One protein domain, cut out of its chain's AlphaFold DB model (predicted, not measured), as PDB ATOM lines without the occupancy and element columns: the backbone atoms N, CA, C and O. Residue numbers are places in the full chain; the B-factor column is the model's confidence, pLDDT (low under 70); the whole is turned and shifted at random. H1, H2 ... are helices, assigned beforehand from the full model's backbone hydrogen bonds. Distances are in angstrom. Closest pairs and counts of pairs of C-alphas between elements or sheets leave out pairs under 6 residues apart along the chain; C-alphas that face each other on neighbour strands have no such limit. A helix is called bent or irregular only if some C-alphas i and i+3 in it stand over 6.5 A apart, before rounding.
ATOM      1  N   CYS A 542     136.922 149.605 133.523       84.38
ATOM      2  CA  CYS A 542     136.370 150.212 134.740       84.38
ATOM      3  C   CYS A 542     134.853 150.455 134.660       84.38
ATOM      4  O   CYS A 542     134.129 150.073 135.578       84.38
ATOM      5  N   GLY A 543     134.355 150.991 133.540       85.88
ATOM      6  CA  GLY A 543     132.926 151.205 133.306       85.88
ATOM      7  C   GLY A 543     132.112 149.906 133.298       85.88
ATOM      8  O   GLY A 543     131.106 149.809 133.998       85.88
ATOM      9  N   VAL A 544     132.556 148.867 132.579       85.19
ATOM     10  CA  VAL A 544     131.825 147.583 132.520       85.19
ATOM     11  C   VAL A 544     131.941 146.773 133.813       85.19
ATOM     12  O   VAL A 544     131.018 146.028 134.146       85.19
ATOM     13  N   ILE A 545     133.021 146.949 134.580       82.69
ATOM     14  CA  ILE A 545     133.180 146.372 135.922       82.69
ATOM     15  C   ILE A 545     132.277 147.103 136.927       82.69
ATOM     16  O   ILE A 545     131.610 146.437 137.717       82.69
ATOM     17  N   MET A 546     132.166 148.433 136.862       86.19
ATOM     18  CA  MET A 546     131.274 149.213 137.730       86.19
ATOM     19  C   MET A 546     129.791 148.951 137.416       86.19
ATOM     20  O   MET A 546     129.011 148.656 138.320       86.19
ATOM     21  N   LEU A 547     129.406 148.941 136.132       85.81
ATOM     22  CA  LEU A 547     128.073 148.506 135.691       85.81
ATOM     23  C   LEU A 547     127.767 147.080 136.160       85.81
ATOM     24  O   LEU A 547     126.632 146.783 136.544       85.81
ATOM     25  N   LYS A 548     128.772 146.193 136.158       81.50
ATOM     26  CA  LYS A 548     128.611 144.843 136.693       81.50
ATOM     27  C   LYS A 548     128.418 144.847 138.204       81.50
ATOM     28  O   LYS A 548     127.530 144.130 138.656       81.50
ATOM     29  N   ALA A 549     129.192 145.642 138.942       80.62
ATOM     30  CA  ALA A 549     129.116 145.771 140.394       80.62
ATOM     31  C   ALA A 549     127.739 146.254 140.851       80.62
ATOM     32  O   ALA A 549     127.077 145.556 141.617       80.62
ATOM     33  N   MET A 550     127.257 147.367 140.293       83.88
ATOM     34  CA  MET A 550     125.921 147.898 140.582       83.88
ATOM     35  C   MET A 550     124.816 146.875 140.257       83.88
ATOM     36  O   MET A 550     123.895 146.697 141.047       83.88
ATOM     37  N   LYS A 551     124.945 146.115 139.156       82.31
ATOM     38  CA  LYS A 551     123.993 145.055 138.748       82.31
ATOM     39  C   LYS A 551     124.034 143.791 139.635       82.31
ATOM     40  O   LYS A 551     123.245 142.879 139.385       82.31
ATOM     41  N   ILE A 552     124.945 143.673 140.612       77.81
ATOM     42  CA  ILE A 552     125.010 142.525 141.549       77.81
ATOM     43  C   ILE A 552     125.092 142.900 143.041       77.81
ATOM     44  O   ILE A 552     125.090 141.989 143.872       77.81
ATOM     45  N   TRP A 553     125.159 144.191 143.376       79.62
ATOM     46  CA  TRP A 553     125.157 144.727 144.744       79.62
ATOM     47  C   TRP A 553     123.849 144.391 145.471       79.62
ATOM     48  O   TRP A 553     122.770 144.589 144.912       79.62
ATOM     49  N   ASP A 554     123.936 143.878 146.703       74.88
ATOM     50  CA  ASP A 554     122.767 143.502 147.521       74.88
ATOM     51  C   ASP A 554     122.522 144.424 148.738       74.88
ATOM     52  O   ASP A 554     121.558 144.229 149.475       74.88
ATOM     53  N   GLY A 555     123.355 145.457 148.921       69.31
ATOM     54  CA  GLY A 555     123.336 146.369 150.076       69.31
ATOM     55  C   GLY A 555     124.408 146.060 151.133       69.31
ATOM     56  O   GLY A 555     124.747 146.920 151.963       69.31
ATOM     57  N   GLU A 556     124.996 144.864 151.090       65.69
ATOM     58  CA  GLU A 556     126.192 144.501 151.850       65.69
ATOM     59  C   GLU A 556     127.456 144.516 150.970       65.69
ATOM     60  O   GLU A 556     127.414 144.792 149.780       65.69
ATOM     61  N   GLU A 557     128.608 144.188 151.561       59.53
ATOM     62  CA  GLU A 557     129.869 143.928 150.836       59.53
ATOM     63  C   GLU A 557     129.819 142.624 150.001       59.53
ATOM     64  O   GLU A 557     130.781 142.235 149.334       59.53
ATOM     65  N   LYS A 558     128.695 141.906 150.072       56.81
ATOM     66  CA  LYS A 558     128.420 140.673 149.340       56.81
ATOM     67  C   LYS A 558     127.636 141.021 148.077       56.81
ATOM     68  O   LYS A 558     127.078 142.102 147.922       56.81
ATOM     69  N   TYR A 559     127.624 140.085 147.137       61.34
ATOM     70  CA  TYR A 559     126.980 140.277 145.848       61.34
ATOM     71  C   TYR A 559     126.020 139.113 145.591       61.34
ATOM     72  O   TYR A 559     126.353 138.126 144.927       61.34
ATOM     73  N   ASN A 560     124.838 139.195 146.203       52.56
ATOM     74  CA  ASN A 560     123.850 138.119 146.327       52.56
ATOM     75  C   ASN A 560     124.448 136.859 146.983       52.56
ATOM     76  O   ASN A 560     124.356 135.744 146.457       52.56
ATOM     77  N   GLY A 561     125.144 137.056 148.110       55.72
ATOM     78  CA  GLY A 561     125.839 135.987 148.844       55.72
ATOM     79  C   GLY A 561     127.032 135.356 148.106       55.72
ATOM     80  O   GLY A 561     127.573 134.349 148.559       55.72
ATOM     81  N   LYS A 562     127.448 135.930 146.971       55.94
ATOM     82  CA  LYS A 562     128.647 135.556 146.208       55.94
ATOM     83  C   LYS A 562     129.664 136.695 146.286       55.94
ATOM     84  O   LYS A 562     129.308 137.831 146.587       55.94
ATOM     85  N   SER A 563     130.933 136.403 146.021       61.56
ATOM     86  CA  SER A 563     131.956 137.435 145.840       61.56
ATOM     87  C   SER A 563     131.873 138.058 144.441       61.56
ATOM     88  O   SER A 563     131.355 137.446 143.502       61.56
ATOM     89  N   MET A 564     132.431 139.264 144.291       66.62
ATOM     90  CA  MET A 564     132.728 139.843 142.981       66.62
ATOM     91  C   MET A 564     133.584 138.849 142.176       66.62
ATOM     92  O   MET A 564     134.637 138.429 142.671       66.62
ATOM     93  N   PRO A 565     133.193 138.451 140.950       68.44
ATOM     94  CA  PRO A 565     134.049 137.614 140.121       68.44
ATOM     95  C   PRO A 565     135.330 138.380 139.775       68.44
ATOM     96  O   PRO A 565     135.265 139.501 139.285       68.44
ATOM     97  N   GLN A 566     136.500 137.795 140.031       67.44
ATOM     98  CA  GLN A 566     137.770 138.489 139.815       67.44
ATOM     99  C   GLN A 566     138.050 138.689 138.319       67.44
ATOM    100  O   GLN A 566     138.290 137.727 137.587       67.44
ATOM    101  N   TYR A 567     138.089 139.947 137.872       70.69
ATOM    102  CA  TYR A 567     138.381 140.310 136.479       70.69
ATOM    103  C   TYR A 567     139.877 140.499 136.186       70.69
ATOM    104  O   TYR A 567     140.242 141.102 135.184       70.69
ATOM    105  N   THR A 568     140.749 139.888 136.992       63.31
ATOM    106  CA  THR A 568     142.225 139.963 136.939       63.31
ATOM    107  C   THR A 568     142.867 139.436 135.646       63.31
ATOM    108  O   THR A 568     144.088 139.457 135.505       63.31
ATOM    109  N   THR A 569     142.075 138.979 134.670       64.81
ATOM    110  CA  THR A 569     142.545 138.630 133.324       64.81
ATOM    111  C   THR A 569     141.646 139.257 132.263       64.81
ATOM    112  O   THR A 569     140.419 139.229 132.371       64.81
ATOM    113  N   VAL A 570     142.251 139.750 131.176       64.06
ATOM    114  CA  VAL A 570     141.535 140.377 130.044       64.06
ATOM    115  C   VAL A 570     140.439 139.460 129.479       64.06
ATOM    116  O   VAL A 570     139.370 139.928 129.101       64.06
ATOM    117  N   ARG A 571     140.653 138.135 129.485       65.50
ATOM    118  CA  ARG A 571     139.659 137.145 129.036       65.50
ATOM    119  C   ARG A 571     138.403 137.102 129.920       65.50
ATOM    120  O   ARG A 571     137.325 136.829 129.397       65.50
ATOM    121  N   GLY A 572     138.532 137.368 131.222       68.00
ATOM    122  CA  GLY A 572     137.402 137.448 132.152       68.00
ATOM    123  C   GLY A 572     136.540 138.688 131.910       68.00
ATOM    124  O   GLY A 572     135.321 138.576 131.796       68.00
ATOM    125  N   ALA A 573     137.176 139.852 131.749       71.94
ATOM    126  CA  ALA A 573     136.477 141.106 131.467       71.94
ATOM    127  C   ALA A 573     135.851 141.136 130.056       71.94
ATOM    128  O   ALA A 573     134.705 141.558 129.900       71.94
ATOM    129  N   LEU A 574     136.538 140.599 129.038       79.50
ATOM    130  CA  LEU A 574     136.077 140.582 127.639       79.50
ATOM    131  C   LEU A 574     134.684 139.956 127.459       79.50
ATOM    132  O   LEU A 574     133.887 140.462 126.671       79.50
ATOM    133  N   GLY A 575     134.373 138.874 128.181       79.06
ATOM    134  CA  GLY A 575     133.052 138.236 128.114       79.06
ATOM    135  C   GLY A 575     131.923 139.136 128.633       79.06
ATOM    136  O   GLY A 575     130.810 139.101 128.112       79.06
ATOM    137  N   ILE A 576     132.227 139.985 129.617       80.62
ATOM    138  CA  ILE A 576     131.290 140.958 130.183       80.62
ATOM    139  C   ILE A 576     131.190 142.197 129.297       80.62
ATOM    140  O   ILE A 576     130.074 142.623 129.009       80.62
ATOM    141  N   ARG A 577     132.316 142.709 128.786       85.00
ATOM    142  CA  ARG A 577     132.337 143.819 127.821       85.00
ATOM    143  C   ARG A 577     131.496 143.490 126.587       85.00
ATOM    144  O   ARG A 577     130.598 144.253 126.252       85.00
ATOM    145  N   LYS A 578     131.711 142.315 125.976       85.50
ATOM    146  CA  LYS A 578     130.884 141.834 124.854       85.50
ATOM    147  C   LYS A 578     129.406 141.750 125.230       85.50
ATOM    148  O   LYS A 578     128.580 142.254 124.482       85.50
ATOM    149  N   LYS A 579     129.063 141.173 126.390       84.88
ATOM    150  CA  LYS A 579     127.661 141.088 126.823       84.88
ATOM    151  C   LYS A 579     127.016 142.468 126.995       84.88
ATOM    152  O   LYS A 579     125.916 142.639 126.495       84.88
ATOM    153  N   TYR A 580     127.663 143.432 127.654       87.00
ATOM    154  CA  TYR A 580     127.089 144.775 127.822       87.00
ATOM    155  C   TYR A 580     126.967 145.534 126.499       87.00
ATOM    156  O   TYR A 580     125.950 146.182 126.285       87.00
ATOM    157  N   VAL A 581     127.944 145.412 125.595       86.56
ATOM    158  CA  VAL A 581     127.853 146.008 124.253       86.56
ATOM    159  C   VAL A 581     126.701 145.384 123.459       86.56
ATOM    160  O   VAL A 581     125.897 146.117 122.902       86.56
ATOM    161  N   CYS A 582     126.537 144.056 123.467       85.94
ATOM    162  CA  CYS A 582     125.392 143.411 122.819       85.94
ATOM    163  C   CYS A 582     124.048 143.755 123.493       85.94
ATOM    164  O   CYS A 582     123.077 143.980 122.781       85.94
ATOM    165  N   GLU A 583     123.975 143.827 124.833       87.06
ATOM    166  CA  GLU A 583     122.770 144.295 125.546       87.06
ATOM    167  C   GLU A 583     122.418 145.738 125.124       87.06
ATOM    168  O   GLU A 583     121.259 146.000 124.835       87.06
ATOM    169  N   TRP A 584     123.404 146.636 124.984       88.56
ATOM    170  CA  TRP A 584     123.200 148.033 124.571       88.56
ATOM    171  C   TRP A 584     122.845 148.208 123.083       88.56
ATOM    172  O   TRP A 584     121.949 148.985 122.759       88.56
ATOM    173  N   ILE A 585     123.494 147.485 122.159       88.38
ATOM    174  CA  ILE A 585     123.168 147.530 120.716       88.38
ATOM    175  C   ILE A 585     121.745 147.010 120.463       88.38
ATOM    176  O   ILE A 585     121.055 147.501 119.573       88.38
ATOM    177  N   LEU A 586     121.295 146.022 121.241       88.38
ATOM    178  CA  LEU A 586     119.967 145.425 121.097       88.38
ATOM    179  C   LEU A 586     118.872 146.141 121.899       88.38
ATOM    180  O   LEU A 586     117.703 145.795 121.715       88.38
ATOM    181  N   ASP A 587     119.207 147.114 122.746       88.62
ATOM    182  CA  ASP A 587     118.234 147.844 123.562       88.62
ATOM    183  C   ASP A 587     117.234 148.626 122.685       88.62
ATOM    184  O   ASP A 587     117.580 149.132 121.616       88.62
ATOM    185  N   ASN A 588     115.977 148.706 123.121       89.81
ATOM    186  CA  ASN A 588     114.947 149.478 122.426       89.81
ATOM    187  C   ASN A 588     115.112 150.985 122.656       89.81
ATOM    188  O   ASN A 588     114.776 151.757 121.758       89.81
ATOM    189  N   ASP A 589     115.657 151.379 123.810       93.12
ATOM    190  CA  ASP A 589     115.795 152.784 124.212       93.12
ATOM    191  C   ASP A 589     117.142 153.392 123.762       93.12
ATOM    192  O   ASP A 589     117.415 154.578 123.968       93.12
ATOM    193  N   ASN A 590     117.999 152.604 123.098       88.44
ATOM    194  CA  ASN A 590     119.226 153.100 122.481       88.44
ATOM    195  C   ASN A 590     118.901 153.968 121.252       88.44
ATOM    196  O   ASN A 590     118.608 153.465 120.167       88.44
ATOM    197  N   ILE A 591     119.038 155.286 121.391       91.69
ATOM    198  CA  ILE A 591     118.790 156.258 120.312       91.69
ATOM    199  C   ILE A 591     119.653 156.041 119.053       91.69
ATOM    200  O   ILE A 591     119.248 156.459 117.972       91.69
ATOM    201  N   ARG A 592     120.802 155.353 119.160       89.06
ATOM    202  CA  ARG A 592     121.685 154.997 118.028       89.06
ATOM    203  C   ARG A 592     121.519 153.546 117.557       89.06
ATOM    204  O   ARG A 592     122.312 153.081 116.741       89.06
ATOM    205  N   ARG A 593     120.493 152.818 118.021       89.00
ATOM    206  CA  ARG A 593     120.264 151.388 117.718       89.00
ATOM    207  C   ARG A 593     120.364 151.055 116.229       89.00
ATOM    208  O   ARG A 593     121.019 150.086 115.872       89.00
ATOM    209  N   MET A 594     119.728 151.843 115.360       88.69
ATOM    210  CA  MET A 594     119.703 151.558 113.917       88.69
ATOM    211  C   MET A 594     121.077 151.728 113.257       88.69
ATOM    212  O   MET A 594     121.433 150.935 112.393       88.69
ATOM    213  N   GLU A 595     121.868 152.707 113.701       91.12
ATOM    214  CA  GLU A 595     123.255 152.896 113.258       91.12
ATOM    215  C   GLU A 595     124.130 151.741 113.757       91.12
ATOM    216  O   GLU A 595     124.815 151.089 112.975       91.12
ATOM    217  N   ALA A 596     124.024 151.413 115.049       85.88
ATOM    218  CA  ALA A 596     124.785 150.333 115.664       85.88
ATOM    219  C   ALA A 596     124.433 148.946 115.090       85.88
ATOM    220  O   ALA A 596     125.302 148.083 115.002       85.88
ATOM    221  N   LEU A 597     123.187 148.721 114.659       86.50
ATOM    222  CA  LEU A 597     122.788 147.508 113.938       86.50
ATOM    223  C   LEU A 597     123.263 147.502 112.478       86.50
ATOM    224  O   LEU A 597     123.607 146.437 111.975       86.50
ATOM    225  N   ALA A 598     123.332 148.651 111.801       85.94
ATOM    226  CA  ALA A 598     123.893 148.726 110.451       85.94
ATOM    227  C   ALA A 598     125.417 148.487 110.438       85.94
ATOM    228  O   ALA A 598     125.931 147.819 109.543       85.94
ATOM    229  N   GLU A 599     126.131 149.000 111.442       86.00
ATOM    230  CA  GLU A 599     127.592 148.907 111.558       86.00
ATOM    231  C   GLU A 599     128.056 147.583 112.200       86.00
ATOM    232  O   GLU A 599     129.011 146.965 111.730       86.00
ATOM    233  N   TYR A 600     127.357 147.103 113.239       80.19
ATOM    234  CA  TYR A 600     127.766 145.946 114.051       80.19
ATOM    235  C   TYR A 600     126.761 144.781 114.074       80.19
ATOM    236  O   TYR A 600     127.033 143.776 114.723       80.19
ATOM    237  N   GLY A 601     125.611 144.861 113.396       65.31
ATOM    238  CA  GLY A 601     124.548 143.841 113.481       65.31
ATOM    239  C   GLY A 601     124.853 142.490 112.818       65.31
ATOM    240  O   GLY A 601     124.078 141.551 112.977       65.31
ATOM    241  N   ASN A 602     125.976 142.366 112.106       59.59
ATOM    242  CA  ASN A 602     126.425 141.134 111.446       59.59
ATOM    243  C   ASN A 602     127.138 140.171 112.429       59.59
ATOM    244  O   ASN A 602     128.328 139.885 112.258       59.59
TER     245      ASN A 602
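Overview. This is residues 542 to 602 of the 603 residues of an uncharacterized protein of Phaseolus angularis (UniProt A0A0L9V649). One long helix, H2, forms the middle of a loose, drawn-out model, with the shorter helix H1 set crosswise over its middle stretch and the short helix H3 folding back from its last residues to make a V. A wide loop, residues 551 to 569, joins H1 to H2 and reaches one end of the long axis at Glu 556, while H3 lies at the other end. The printed part has 61 residues with three named helices, in the order H1, H2, H3, and no named strand; its class is all helix. The whole is loose, with a radius of gyration of the C-alphas of 14.2 A, and elongated, its C-alphas spanning 40 by 25 by 16 A.

Arrangement. The longest helix is H2, residues 570 to 586. H1, residues 542 to 550, touches H2, which meets it with residues 573 to 580 alone; the closest C-alphas of the two are those of Val 544 and Arg 577, 6.0 A apart. Their lines are about perpendicular, at 75 degrees, and their centres are 11.1 A apart. H3, residues 593 to 600, touches H2, which meets it with residues 585 to 586 alone; the closest C-alphas are those of Ile 585 and Arg 593, 5.7 A apart. H2 and H3 run opposite ways at a steep tilt of 46 degrees, and their centres are 16.2 A apart. H1 and H3 are apart. In H1 and H3 every O i to N i+4 pair is within hydrogen-bond range; in H2 11 of 13 are.

Along the chain. H2 begins at C-alpha 570, at (141.535, 140.377, 130.044), and ends at C-alpha 586, at (119.967, 145.425, 121.097), 23.9 A from first to last C-alpha. H1 begins at C-alpha 542, at (136.370, 150.212, 134.740), and measures 12.2 A from residue 542 to residue 550. H3 measures 10.0 A from residue 593 to residue 600, where C-alpha 600 is at (127.766, 145.946, 114.051). No helix is bent or irregular.

Size, cuts and confidence. The two C-alphas farthest apart are those of Glu 556 and Ala 598, 41.7 A; the first and last printed C-alphas, of Cys 542 and Asn 602, are 26.9 A apart. The printed part has no cut. The link from H1 to H2 is long, with 19 residues, and its C-alphas lie 9 to 21 A from the mean of the C-alphas. The link from H2 to H3 is short, with 6 residues. The mean pLDDT of the printed part is 77.8, and 19 residues are under 70: residues 555 to 566, residues 568 to 572, of which 570 to 572 belong to H2, and residues 601 to 602.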